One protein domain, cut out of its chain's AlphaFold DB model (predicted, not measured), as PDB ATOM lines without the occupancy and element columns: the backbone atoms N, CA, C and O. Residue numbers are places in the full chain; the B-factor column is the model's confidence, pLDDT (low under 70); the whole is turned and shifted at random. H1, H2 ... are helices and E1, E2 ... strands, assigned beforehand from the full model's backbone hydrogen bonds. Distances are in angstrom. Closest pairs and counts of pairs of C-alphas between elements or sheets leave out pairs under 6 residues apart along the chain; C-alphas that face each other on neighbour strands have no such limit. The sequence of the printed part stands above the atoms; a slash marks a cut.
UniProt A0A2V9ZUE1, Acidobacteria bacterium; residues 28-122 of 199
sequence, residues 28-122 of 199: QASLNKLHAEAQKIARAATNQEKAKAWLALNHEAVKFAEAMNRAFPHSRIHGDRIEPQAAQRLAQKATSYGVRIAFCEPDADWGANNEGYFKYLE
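AT A GLANCE: This is residues 28 to 122 of the 199 residues of a protein of Acidobacteria bacterium (UniProt A0A2V9ZUE1). A long helix, H2, is the spine of an elongated body: H1 folds back along its first part, H4 packs on it at residues 50 to 58, and the strand hairpin E3-E4 packs on its later part. H3 covers E3 from another side, and the small hairpin E1-E2 sits at one end of the body. The printed part has 95 residues, mostly helix, in the order H1 H2 E1 E2 H3 E3 E4 H4, with two antiparallel two-stranded sheets. It is compact, with a radius of gyration of the C-alphas of 13.7 A and spans of 42 by 24 by 20 A.

IN THESE COORDINATES: H1, residues 28 to 43, begins with C-alpha 28 at (246.000, 280.673, 231.143) and is 22.7 A long. H2 is residues 47 to 71, 35.4 A. E1 is residues 76 to 78, E2 81 to 83, H3 85 to 95 with 15.2 A, E3 101 to 103 and E4 110 to 112. H4, residues 115 to 122, ends with C-alpha 122 at (257.481, 255.620, 218.897).

HOW THE PARTS SIT: H1, H2 and H3 form an up and down bundle, each running against the one before. H1 and H2, a helical hairpin, touch at Ile 41 and Lys 50, C-alphas 5.1 A apart. H1, with residues 31 to 34 alone, only just touches H3, with 3 pairs of C-alphas within 8 A, the closest Leu 31 and Ala 94 at 6.2 A. H4 touches H2, closest C-alphas Ala 51 and Tyr 120 at 4.3 A. N 102 and O 111 of E3 and E4 are 3.0 A apart; N 78 and O 81 of E1 and E2, 2.8 A. In each helix every O i to N i+4 pair is within hydrogen-bond range.

THE WHOLE: The C-alphas farthest apart, of Ala 45 and His 78, are 43.0 A apart. The printed part has no cut and no long link. Residues 106 to 107 have pLDDT under 70.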
ATOM      1  N   GLN A  28     244.776 280.050 231.646       94.44
ATOM      2  CA  GLN A  28     246.000 280.673 231.143       94.44
ATOM      3  C   GLN A  28     247.253 280.037 231.760       94.44
ATOM      4  O   GLN A  28     248.242 279.822 231.056       94.44
ATOM      5  N   ALA A  29     247.213 279.688 233.049       94.75
ATOM      6  CA  ALA A  29     248.299 278.954 233.694       94.75
ATOM      7  C   ALA A  29     248.498 277.566 233.063       94.75
ATOM      8  O   ALA A  29     249.630 277.196 232.752       94.75
ATOM      9  N   SER A  30     247.416 276.826 232.803       95.50
ATOM     10  CA  SER A  30     247.489 275.524 232.128       95.50
ATOM     11  C   SER A  30     248.016 275.629 230.687       95.50
ATOM     12  O   SER A  30     248.852 274.822 230.290       95.50
ATOM     13  N   LEU A  31     247.646 276.667 229.923       96.75
ATOM     14  CA  LEU A  31     248.243 276.928 228.600       96.75
ATOM     15  C   LEU A  31     249.755 277.164 228.670       96.75
ATOM     16  O   LEU A  31     250.489 276.728 227.784       96.75
ATOM     17  N   ASN A  32     250.231 277.862 229.702       97.25
ATOM     18  CA  ASN A  32     251.662 278.097 229.879       97.25
ATOM     19  C   ASN A  32     252.410 276.792 230.188       97.25
ATOM     20  O   ASN A  32     253.539 276.629 229.730       97.25
ATOM     21  N   LYS A  33     251.783 275.853 230.911       98.19
ATOM     22  CA  LYS A  33     252.351 274.517 231.144       98.19
ATOM     23  C   LYS A  33     252.465 273.718 229.849       98.19
ATOM     24  O   LYS A  33     253.543 273.213 229.566       98.19
ATOM     25  N   LEU A  34     251.414 273.692 229.024       98.44
ATOM     26  CA  LEU A  34     251.460 273.050 227.703       98.44
ATOM     27  C   LEU A  34     252.593 273.610 226.835       98.44
ATOM     28  O   LEU A  34     253.382 272.856 226.272       98.44
ATOM     29  N   HIS A  35     252.720 274.938 226.784       98.56
ATOM     30  CA  HIS A  35     253.814 275.586 226.067       98.56
ATOM     31  C   HIS A  35     255.187 275.172 226.620       98.56
ATOM     32  O   HIS A  35     256.101 274.886 225.847       98.56
ATOM     33  N   ALA A  36     255.347 275.117 227.945       98.56
ATOM     34  CA  ALA A  36     256.600 274.713 228.572       98.56
ATOM     35  C   ALA A  36     256.976 273.259 228.234       98.56
ATOM     36  O   ALA A  36     258.134 273.001 227.908       98.56
ATOM     37  N   GLU A  37     256.023 272.322 228.248       98.56
ATOM     38  CA  GLU A  37     256.279 270.935 227.832       98.56
ATOM     39  C   GLU A  37     256.640 270.849 226.339       98.56
ATOM     40  O   GLU A  37     257.622 270.197 225.981       98.56
ATOM     41  N   ALA A  38     255.957 271.600 225.467       98.56
ATOM     42  CA  ALA A  38     256.316 271.687 224.047       98.56
ATOM     43  C   ALA A  38     257.746 272.221 223.828       98.56
ATOM     44  O   ALA A  38     258.491 271.716 222.984       98.56
ATOM     45  N   GLN A  39     258.184 273.197 224.632       98.69
ATOM     46  CA  GLN A  39     259.569 273.675 224.602       98.69
ATOM     47  C   GLN A  39     260.570 272.613 225.067       98.69
ATOM     48  O   GLN A  39     261.666 272.537 224.509       98.69
ATOM     49  N   LYS A  40     260.222 271.781 226.059       98.62
ATOM     50  CA  LYS A  40     261.077 270.658 226.475       98.62
ATOM     51  C   LYS A  40     261.221 269.629 225.357       98.62
ATOM     52  O   LYS A  40     262.338 269.195 225.107       98.62
ATOM     53  N   ILE A  41     260.145 269.308 224.632       98.50
ATOM     54  CA  ILE A  41     260.200 268.421 223.455       98.50
ATOM     55  C   ILE A  41     261.172 268.972 222.404       98.50
ATOM     56  O   ILE A  41     261.977 268.221 221.855       98.50
ATOM     57  N   ALA A  42     261.113 270.278 222.127       98.31
ATOM     58  CA  ALA A  42     261.973 270.926 221.136       98.31
ATOM     59  C   ALA A  42     263.455 270.983 221.551       98.31
ATOM     60  O   ALA A  42     264.329 271.012 220.688       98.31
ATOM     61  N   ARG A  43     263.738 271.016 222.858       98.44
ATOM     62  CA  ARG A  43     265.098 271.115 223.419       98.44
ATOM     63  C   ARG A  43     265.697 269.773 223.839       98.44
ATOM     64  O   ARG A  43     266.873 269.743 224.185       98.44
ATOM     65  N   ALA A  44     264.906 268.702 223.859       98.50
ATOM     66  CA  ALA A  44     265.352 267.379 224.277       98.50
ATOM     67  C   ALA A  44     266.520 266.899 223.406       98.50
ATOM     68  O   ALA A  44     266.427 266.899 222.177       98.50
ATOM     69  N   ALA A  45     267.609 266.473 224.048       98.38
ATOM     70  CA  ALA A  45     268.818 266.025 223.362       98.38
ATOM     71  C   ALA A  45     268.741 264.542 222.975       98.38
ATOM     72  O   ALA A  45     269.448 264.092 222.074       98.38
ATOM     73  N   THR A  46     267.882 263.775 223.652       98.50
ATOM     74  CA  THR A  46     267.736 262.331 223.441       98.50
ATOM     75  C   THR A  46     266.290 261.928 223.175       98.50
ATOM     76  O   THR A  46     265.344 262.593 223.603       98.50
ATOM     77  N   ASN A  47     266.102 260.774 222.525       98.44
ATOM     78  CA  ASN A  47     264.771 260.192 222.331       98.44
ATOM     79  C   ASN A  47     264.068 259.900 223.662       98.44
ATOM     80  O   ASN A  47     262.859 260.071 223.747       98.44
ATOM     81  N   GLN A  48     264.808 259.520 224.707       98.62
ATOM     82  CA  GLN A  48     264.237 259.248 226.030       98.62
ATOM     83  C   GLN A  48     263.690 260.521 226.686       98.62
ATOM     84  O   GLN A  48     262.563 260.531 227.175       98.62
ATOM     85  N   GLU A  49     264.458 261.613 226.674       98.50
ATOM     86  CA  GLU A  49     263.993 262.918 227.164       98.50
ATOM     87  C   GLU A  49     262.791 263.415 226.363       98.50
ATOM     88  O   GLU A  49     261.810 263.890 226.936       98.50
ATOM     89  N   LYS A  50     262.845 263.256 225.037       98.62
ATOM     90  CA  LYS A  50     261.769 263.662 224.137       98.62
ATOM     91  C   LYS A  50     260.496 262.848 224.373       98.62
ATOM     92  O   LYS A  50     259.419 263.432 224.422       98.62
ATOM     93  N   ALA A  51     260.615 261.534 224.572       98.69
ATOM     94  CA  ALA A  51     259.502 260.654 224.923       98.69
ATOM     95  C   ALA A  51     258.853 261.096 226.240       98.69
ATOM     96  O   ALA A  51     257.651 261.350 226.273       98.69
ATOM     97  N   LYS A  52     259.648 261.292 227.303       98.69
ATOM     98  CA  LYS A  52     259.148 261.785 228.599       98.69
ATOM     99  C   LYS A  52     258.415 263.122 228.468       98.69
ATOM    100  O   LYS A  52     257.367 263.303 229.078       98.69
ATOM    101  N   ALA A  53     258.946 264.047 227.667       98.50
ATOM    102  CA  ALA A  53     258.316 265.345 227.444       98.50
ATOM    103  C   ALA A  53     256.992 265.232 226.659       98.50
ATOM    104  O   ALA A  53     256.044 265.948 226.970       98.50
ATOM    105  N   TRP A  54     256.884 264.306 225.698       98.62
ATOM    106  CA  TRP A  54     255.618 264.003 225.016       98.62
ATOM    107  C   TRP A  54     254.561 263.413 225.952       98.62
ATOM    108  O   TRP A  54     253.406 263.839 225.906       98.62
ATOM    109  N   LEU A  55     254.952 262.485 226.827       98.31
ATOM    110  CA  LEU A  55     254.056 261.925 227.839       98.31
ATOM    111  C   LEU A  55     253.545 263.017 228.790       98.31
ATOM    112  O   LEU A  55     252.338 263.157 228.984       98.31
ATOM    113  N   ALA A  56     254.453 263.856 229.297       98.56
ATOM    114  CA  ALA A  56     254.108 264.980 230.165       98.56
ATOM    115  C   ALA A  56     253.188 266.000 229.470       98.56
ATOM    116  O   ALA A  56     252.233 266.482 230.084       98.56
ATOM    117  N   LEU A  57     253.425 266.299 228.187       98.56
ATOM    118  CA  LEU A  57     252.543 267.160 227.400       98.56
ATOM    119  C   LEU A  57     251.121 266.586 227.333       98.56
ATOM    120  O   LEU A  57     250.168 267.337 227.534       98.56
ATOM    121  N   ASN A  58     250.960 265.279 227.098       97.94
ATOM    122  CA  ASN A  58     249.632 264.661 227.042       97.94
ATOM    123  C   ASN A  58     248.923 264.692 228.402       97.94
ATOM    124  O   ASN A  58     247.726 264.966 228.464       97.94
ATOM    125  N   HIS A  59     249.650 264.475 229.502       97.50
ATOM    126  CA  HIS A  59     249.090 264.616 230.852       97.50
ATOM    127  C   HIS A  59     248.594 266.034 231.130       97.50
ATOM    128  O   HIS A  59     247.511 266.215 231.687       97.50
ATOM    129  N   GLU A  60     249.359 267.057 230.744       98.25
ATOM    130  CA  GLU A  60     248.921 268.449 230.886       98.25
ATOM    131  C   GLU A  60     247.771 268.793 229.928       98.25
ATOM    132  O   GLU A  60     246.905 269.593 230.286       98.25
ATOM    133  N   ALA A  61     247.702 268.161 228.753       97.25
ATOM    134  CA  ALA A  61     246.599 268.324 227.808       97.25
ATOM    135  C   ALA A  61     245.284 267.794 228.389       97.25
ATOM    136  O   ALA A  61     244.276 268.501 228.345       97.25
ATOM    137  N   VAL A  62     245.300 266.615 229.022       95.38
ATOM    138  CA  VAL A  62     244.130 266.055 229.725       95.38
ATOM    139  C   VAL A  62     243.659 267.002 230.831       95.38
ATOM    140  O   VAL A  62     242.494 267.394 230.857       95.38
ATOM    141  N   LYS A  63     244.573 267.477 231.688       95.75
ATOM    142  CA  LYS A  63     244.240 268.449 232.749       95.75
ATOM    143  C   LYS A  63     243.682 269.758 232.187       95.75
ATOM    144  O   LYS A  63     242.816 270.383 232.805       95.75
ATOM    145  N   PHE A  64     244.196 270.209 231.043       96.88
ATOM    146  CA  PHE A  64     243.690 271.391 230.355       96.88
ATOM    147  C   PHE A  64     242.258 271.174 229.854       96.88
ATOM    148  O   PHE A  64     241.414 272.036 230.086       96.88
ATOM    149  N   ALA A  65     241.969 270.027 229.237       95.31
ATOM    150  CA  ALA A  65     240.628 269.670 228.781       95.31
ATOM    151  C   ALA A  65     239.621 269.599 229.949       95.31
ATOM    152  O   ALA A  65     238.577 270.244 229.906       95.31
ATOM    153  N   GLU A  66     239.983 268.974 231.071       93.31
ATOM    154  CA  GLU A  66     239.146 268.986 232.282       93.31
ATOM    155  C   GLU A  66     238.895 270.407 232.821       93.31
ATOM    156  O   GLU A  66     237.816 270.728 233.327       93.31
ATOM    157  N   ALA A  67     239.900 271.285 232.746       95.44
ATOM    158  CA  ALA A  67     239.739 272.684 233.127       95.44
ATOM    159  C   ALA A  67     238.819 273.441 232.159       95.44
ATOM    160  O   ALA A  67     238.083 274.326 232.601       95.44
ATOM    161  N   MET A  68     238.829 273.082 230.871       95.62
ATOM    162  CA  MET A  68     237.896 273.608 229.877       95.62
ATOM    163  C   MET A  68     236.455 273.194 230.200       95.62
ATOM    164  O   MET A  68     235.593 274.066 230.167       95.62
ATOM    165  N   ASN A  69     236.199 271.948 230.626       93.38
ATOM    166  CA  ASN A  69     234.857 271.490 231.045       93.38
ATOM    167  C   ASN A  69     234.291 272.322 232.192       93.38
ATOM    168  O   ASN A  69     233.139 272.747 232.165       93.38
ATOM    169  N   ARG A  70     235.127 272.639 233.185       93.69
ATOM    170  CA  ARG A  70     234.718 273.485 234.316       93.69
ATOM    171  C   ARG A  70     234.492 274.945 233.922       93.69
ATOM    172  O   ARG A  70     233.624 275.600 234.488       93.69
ATOM    173  N   ALA A  71     235.298 275.473 233.003       94.00
ATOM    174  CA  ALA A  71     235.231 276.873 232.586       94.00
ATOM    175  C   ALA A  71     234.137 277.147 231.544       94.00
ATOM    176  O   ALA A  71     233.597 278.252 231.496       94.00
ATOM    177  N   PHE A  72     233.824 276.155 230.712       93.00
ATOM    178  CA  PHE A  72     232.868 276.237 229.614       93.00
ATOM    179  C   PHE A  72     231.886 275.052 229.653       93.00
ATOM    180  O   PHE A  72     231.797 274.303 228.683       93.00
ATOM    181  N   PRO A  73     231.100 274.892 230.738       91.88
ATOM    182  CA  PRO A  73     230.197 273.745 230.923       91.88
ATOM    183  C   PRO A  73     229.008 273.726 229.949       91.88
ATOM    184  O   PRO A  73     228.185 272.816 229.970       91.88
ATOM    185  N   HIS A  74     228.861 274.766 229.130       90.75
ATOM    186  CA  HIS A  74     227.779 274.919 228.160       90.75
ATOM    187  C   HIS A  74     228.325 275.082 226.744       90.75
ATOM    188  O   HIS A  74     227.716 275.775 225.927       90.75
ATOM    189  N   SER A  75     229.497 274.503 226.473       92.50
ATOM    190  CA  SER A  75     230.031 274.477 225.120       92.50
ATOM    191  C   SER A  75     229.103 273.720 224.167       92.50
ATOM    192  O   SER A  75     228.392 272.806 224.575       92.50
ATOM    193  N   ARG A  76     229.054 274.155 222.905       91.94
ATOM    194  CA  ARG A  76     228.189 273.576 221.863       91.94
ATOM    195  C   ARG A  76     228.889 273.587 220.520       91.94
ATOM    196  O   ARG A  76     229.638 274.525 220.246       91.94
ATOM    197  N   ILE A  77     228.608 272.597 219.678       90.62
ATOM    198  CA  ILE A  77     229.063 272.575 218.288       90.62
ATOM    199  C   ILE A  77     227.944 273.103 217.384       90.62
ATOM    200  O   ILE A  77     226.772 272.764 217.523       90.62
ATOM    201  N   HIS A  78     228.317 273.975 216.451       88.00
ATOM    202  CA  HIS A  78     227.462 274.519 215.404       88.00
ATOM    203  C   HIS A  78     228.200 274.391 214.067       88.00
ATOM    204  O   HIS A  78     228.896 275.316 213.631       88.00
ATOM    205  N   GLY A  79     228.089 273.218 213.434       87.62
ATOM    206  CA  GLY A  79     228.923 272.857 212.283       87.62
ATOM    207  C   GLY A  79     230.402 272.844 212.678       87.62
ATOM    208  O   GLY A  79     230.778 272.187 213.638       87.62
ATOM    209  N   ASP A  80     231.237 273.639 212.011       86.25
ATOM    210  CA  ASP A  80     232.680 273.717 212.306       86.25
ATOM    211  C   ASP A  80     233.041 274.683 213.456       86.25
ATOM    212  O   ASP A  80     234.215 274.996 213.701       86.25
ATOM    213  N   ARG A  81     232.041 275.250 214.138       90.56
ATOM    214  CA  ARG A  81     232.238 276.251 215.196       90.56
ATOM    215  C   ARG A  81     231.912 275.668 216.555       90.56
ATOM    216  O   ARG A  81     230.934 274.946 216.693       90.56
ATOM    217  N   ILE A  82     232.703 276.046 217.557       92.44
ATOM    218  CA  ILE A  82     232.414 275.726 218.955       92.44
ATOM    219  C   ILE A  82     232.085 277.025 219.680       92.44
ATOM    220  O   ILE A  82     232.876 277.972 219.686       92.44
ATOM    221  N   GLU A  83     230.916 277.068 220.307       92.50
ATOM    222  CA  GLU A  83     230.517 278.166 221.172       92.50
ATOM    223  C   GLU A  83     230.807 277.840 222.647       92.50
ATOM    224  O   GLU A  83     230.726 276.677 223.038       92.50
ATOM    225  N   PRO A  84     231.188 278.835 223.474       93.00
ATOM    226  CA  PRO A  84     231.529 280.199 223.071       93.00
ATOM    227  C   PRO A  84     232.867 280.248 222.312       93.00
ATOM    228  O   PRO A  84     233.793 279.491 222.597       93.00
ATOM    229  N   GLN A  85     233.025 281.219 221.405       94.12
ATOM    230  CA  GLN A  85     234.226 281.352 220.560       94.12
ATOM    231  C   GLN A  85     235.540 281.471 221.363       94.12
ATOM    232  O   GLN A  85     236.618 281.131 220.876       94.12
ATOM    233  N   ALA A  86     235.470 281.963 222.605       93.88
ATOM    234  CA  ALA A  86     236.615 281.991 223.512       93.88
ATOM    235  C   ALA A  86     237.149 280.580 223.819       93.88
ATOM    236  O   ALA A  86     238.363 280.387 223.801       93.88
ATOM    237  N   ALA A  87     236.264 279.601 224.023       94.69
ATOM    238  CA  ALA A  87     236.636 278.212 224.263       94.69
ATOM    239  C   ALA A  87     237.301 277.602 223.018       94.69
ATOM    240  O   ALA A  87     238.395 277.048 223.111       94.69
ATOM    241  N   GLN A  88     236.724 277.824 221.829       95.38
ATOM    242  CA  GLN A  88     237.319 277.375 220.565       95.38
ATOM    243  C   GLN A  88     238.747 277.910 220.374       95.38
ATOM    244  O   GLN A  88     239.657 277.141 220.066       95.38
ATOM    245  N   ARG A  89     238.977 279.210 220.612       95.88
ATOM    246  CA  ARG A  89     240.319 279.814 220.501       95.88
ATOM    247  C   ARG A  89     241.319 279.210 221.486       95.88
ATOM    248  O   ARG A  89     242.481 279.013 221.135       95.88
ATOM    249  N   LEU A  90     240.890 278.935 222.716       96.56
ATOM    250  CA  LEU A  90     241.744 278.322 223.735       96.56
ATOM    251  C   LEU A  90     242.117 276.886 223.365       96.56
ATOM    252  O   LEU A  90     243.291 276.536 223.445       96.56
ATOM    253  N   ALA A  91     241.156 276.089 222.896       96.69
ATOM    254  CA  ALA A  91     241.405 274.729 222.433       96.69
ATOM    255  C   ALA A  91     242.324 274.689 221.202       96.69
ATOM    256  O   ALA A  91     243.248 273.878 221.154       96.69
ATOM    257  N   GLN A  92     242.147 275.608 220.247       97.12
ATOM    258  CA  GLN A  92     243.045 275.758 219.093       97.12
ATOM    259  C   GLN A  92     244.471 276.119 219.525       97.12
ATOM    260  O   GLN A  92     245.435 275.521 219.049       97.12
ATOM    261  N   LYS A  93     244.615 277.058 220.468       97.81
ATOM    262  CA  LYS A  93     245.919 277.448 221.017       97.81
ATOM    263  C   LYS A  93     246.584 276.318 221.808       97.81
ATOM    264  O   LYS A  93     247.793 276.163 221.726       97.81
ATOM    265  N   ALA A  94     245.822 275.537 222.568       97.94
ATOM    266  CA  ALA A  94     246.346 274.355 223.248       97.94
ATOM    267  C   ALA A  94     246.788 273.285 222.235       97.94
ATOM    268  O   ALA A  94     247.897 272.765 222.331       97.94
ATOM    269  N   THR A  95     245.963 273.045 221.210       97.75
ATOM    270  CA  THR A  95     246.244 272.107 220.114       97.75
ATOM    271  C   THR A  95     247.536 272.445 219.378       97.75
ATOM    272  O   THR A  95     248.292 271.543 219.023       97.75
ATOM    273  N   SER A  96     247.860 273.732 219.195       97.81
ATOM    274  CA  SER A  96     249.101 274.123 218.513       97.81
ATOM    275  C   SER A  96     250.381 273.748 219.271       97.81
ATOM    276  O   SER A  96     251.466 273.907 218.719       97.81
ATOM    277  N   TYR A  97     250.289 273.262 220.514       98.38
ATOM    278  CA  TYR A  97     251.432 272.726 221.258       98.38
ATOM    279  C   TYR A  97     251.692 271.233 221.014       98.38
ATOM    280  O   TYR A  97     252.725 270.738 221.454       98.38
ATOM    281  N   GLY A  98     250.819 270.534 220.277       97.25
ATOM    282  CA  GLY A  98     251.105 269.203 219.726       97.25
ATOM    283  C   GLY A  98     250.147 268.077 220.121       97.25
ATOM    284  O   GLY A  98     250.246 267.006 219.533       97.25
ATOM    285  N   VAL A  99     249.226 268.300 221.064       96.62
ATOM    286  CA  VAL A  99     248.167 267.340 221.439       96.62
ATOM    287  C   VAL A  99     246.815 267.985 221.174       96.62
ATOM    288  O   VAL A  99     246.564 269.095 221.651       96.62
ATOM    289  N   ARG A 100     245.947 267.325 220.400       95.50
ATOM    290  CA  ARG A 100     244.662 267.908 219.994       95.50
ATOM    291  C   ARG A 100     243.718 268.024 221.189       95.50
ATOM    292  O   ARG A 100     243.470 267.042 221.876       95.50
ATOM    293  N   ILE A 101     243.144 269.211 221.379       95.44
ATOM    294  CA  ILE A 101     242.040 269.457 222.314       95.44
ATOM    295  C   ILE A 101     240.758 269.644 221.503       95.44
ATOM    296  O   ILE A 101     240.689 270.539 220.655       95.44
ATOM    297  N   ALA A 102     239.752 268.810 221.745       93.31
ATOM    298  CA  ALA A 102     238.484 268.822 221.017       93.31
ATOM    299  C   ALA A 102     237.296 268.738 221.979       93.31
ATOM    300  O   ALA A 102     237.452 268.287 223.106       93.31
ATOM    301  N   PHE A 103     236.130 269.195 221.531       92.88
ATOM    302  CA  PHE A 103     234.851 269.036 222.222       92.88
ATOM    303  C   PHE A 103     234.085 267.897 221.530       92.88
ATOM    304  O   PHE A 103     233.976 267.934 220.303       92.88
ATOM    305  N   CYS A 104     233.636 266.880 222.271       87.25
ATOM    306  CA  CYS A 104     233.192 265.594 221.708       87.25
ATOM    307  C   CYS A 104     231.689 265.311 221.894       87.25
ATOM    308  O   CYS A 104     231.297 264.927 222.984       87.25
ATOM    309  N   GLU A 105     230.850 265.468 220.863       77.81
ATOM    310  CA  GLU A 105     229.383 265.233 220.902       77.81
ATOM    311  C   GLU A 105     228.943 263.799 221.268       77.81
ATOM    312  O   GLU A 105     229.744 262.878 221.101       77.81
ATOM    313  N   PRO A 106     227.679 263.580 221.728       50.25
ATOM    314  CA  PRO A 106     226.541 264.524 221.836       50.25
ATOM    315  C   PRO A 106     226.265 265.149 223.224       50.25
ATOM    316  O   PRO A 106     225.627 266.197 223.283       50.25
ATOM    317  N   ASP A 107     226.791 264.594 224.320       61.97
ATOM    318  CA  ASP A 107     226.688 265.139 225.697       61.97
ATOM    319  C   ASP A 107     228.049 265.684 226.178       61.97
ATOM    320  O   ASP A 107     228.545 265.387 227.262       61.97
ATOM    321  N   ALA A 108     228.689 266.427 225.282       74.81
ATOM    322  CA  ALA A 108     230.132 266.543 225.170       74.81
ATOM    323  C   ALA A 108     230.897 267.175 226.334       74.81
ATOM    324  O   ALA A 108     230.577 268.267 226.801       74.81
ATOM    325  N   ASP A 109     232.037 266.558 226.635       89.88
ATOM    326  CA  ASP A 109     233.151 267.169 227.346       89.88
ATOM    327  C   ASP A 109     234.276 267.524 226.354       89.88
ATOM    328  O   ASP A 109     234.471 266.906 225.302       89.88
ATOM    329  N   TRP A 110     235.054 268.541 226.698       93.75
ATOM    330  CA  TRP A 110     236.393 268.753 226.180       93.75
ATOM    331  C   TRP A 110     237.285 267.572 226.565       93.75
ATOM    332  O   TRP A 110     237.408 267.225 227.742       93.75
ATOM    333  N   GLY A 111     237.971 267.017 225.570       92.81
ATOM    334  CA  GLY A 111     238.975 265.975 225.716       92.81
ATOM    335  C   GLY A 111     240.323 266.388 225.122       92.81
ATOM    336  O   GLY A 111     240.404 267.239 224.231       92.81
ATOM    337  N   ALA A 112     241.388 265.743 225.602       93.94
ATOM    338  CA  ALA A 112     242.697 265.739 224.955       93.94
ATOM    339  C   ALA A 112     242.959 264.396 224.274       93.94
ATOM    340  O   ALA A 112     242.721 263.348 224.871       93.94
ATOM    341  N   ASN A 113     243.432 264.447 223.034       93.19
ATOM    342  CA  ASN A 113     243.734 263.264 222.246       93.19
ATOM    343  C   ASN A 113     245.050 262.622 222.731       93.19
ATOM    344  O   ASN A 113     245.652 263.046 223.721       93.19
ATOM    345  N   ASN A 114     245.474 261.555 222.061       94.19
ATOM    346  CA  ASN A 114     246.505 260.647 222.552       94.19
ATOM    347  C   ASN A 114     247.852 260.767 221.819       94.19
ATOM    348  O   ASN A 114     248.682 259.858 221.899       94.19
ATOM    349  N   GLU A 115     248.102 261.871 221.103       95.69
ATOM    350  CA  GLU A 115     249.316 262.033 220.292       95.69
ATOM    351  C   GLU A 115     250.605 261.885 221.112       95.69
ATOM    352  O   GLU A 115     251.562 261.268 220.642       95.69
ATOM    353  N   GLY A 116     250.643 262.397 222.344       97.06
ATOM    354  CA  GLY A 116     251.818 262.300 223.206       97.06
ATOM    355  C   GLY A 116     252.117 260.872 223.665       97.06
ATOM    356  O   GLY A 116     253.286 260.490 223.722       97.06
ATOM    357  N   TYR A 117     251.092 260.046 223.896       97.44
ATOM    358  CA  TYR A 117     251.284 258.624 224.203       97.44
ATOM    359  C   TYR A 117     251.828 257.857 222.992       97.44
ATOM    360  O   TYR A 117     252.779 257.087 223.127       97.44
ATOM    361  N   PHE A 118     251.301 258.116 221.790       96.69
ATOM    362  CA  PHE A 118     251.833 257.506 220.566       96.69
ATOM    363  C   PHE A 118     253.283 257.925 220.307       96.69
ATOM    364  O   PHE A 118     254.124 257.079 220.000       96.69
ATOM    365  N   LYS A 119     253.611 259.209 220.498       98.31
ATOM    366  CA  LYS A 119     254.985 259.706 220.354       98.31
ATOM    367  C   LYS A 119     255.934 259.138 221.404       98.31
ATOM    368  O   LYS A 119     257.094 258.888 221.080       98.31
ATOM    369  N   TYR A 120     255.466 258.895 222.628       98.50
ATOM    370  CA  TYR A 120     256.246 258.179 223.635       98.50
ATOM    371  C   TYR A 120     256.617 256.775 223.147       98.50
ATOM    372  O   TYR A 120     257.796 256.432 223.134       98.50
ATOM    373  N   LEU A 121     255.631 255.990 222.699       97.88
ATOM    374  CA  LEU A 121     255.848 254.612 222.243       97.88
ATOM    375  C   LEU A 121     256.722 254.539 220.985       97.88
ATOM    376  O   LEU A 121     257.528 253.623 220.861       97.88
ATOM    377  N   GLU A 122     256.616 255.515 220.081       98.19
ATOM    378  CA  GLU A 122     257.481 255.620 218.897       98.19
ATOM    379  C   GLU A 122     258.956 255.828 219.285       98.19
ATOM    380  O   GLU A 122     259.854 255.209 218.719       98.19
TER     381      GLU A 122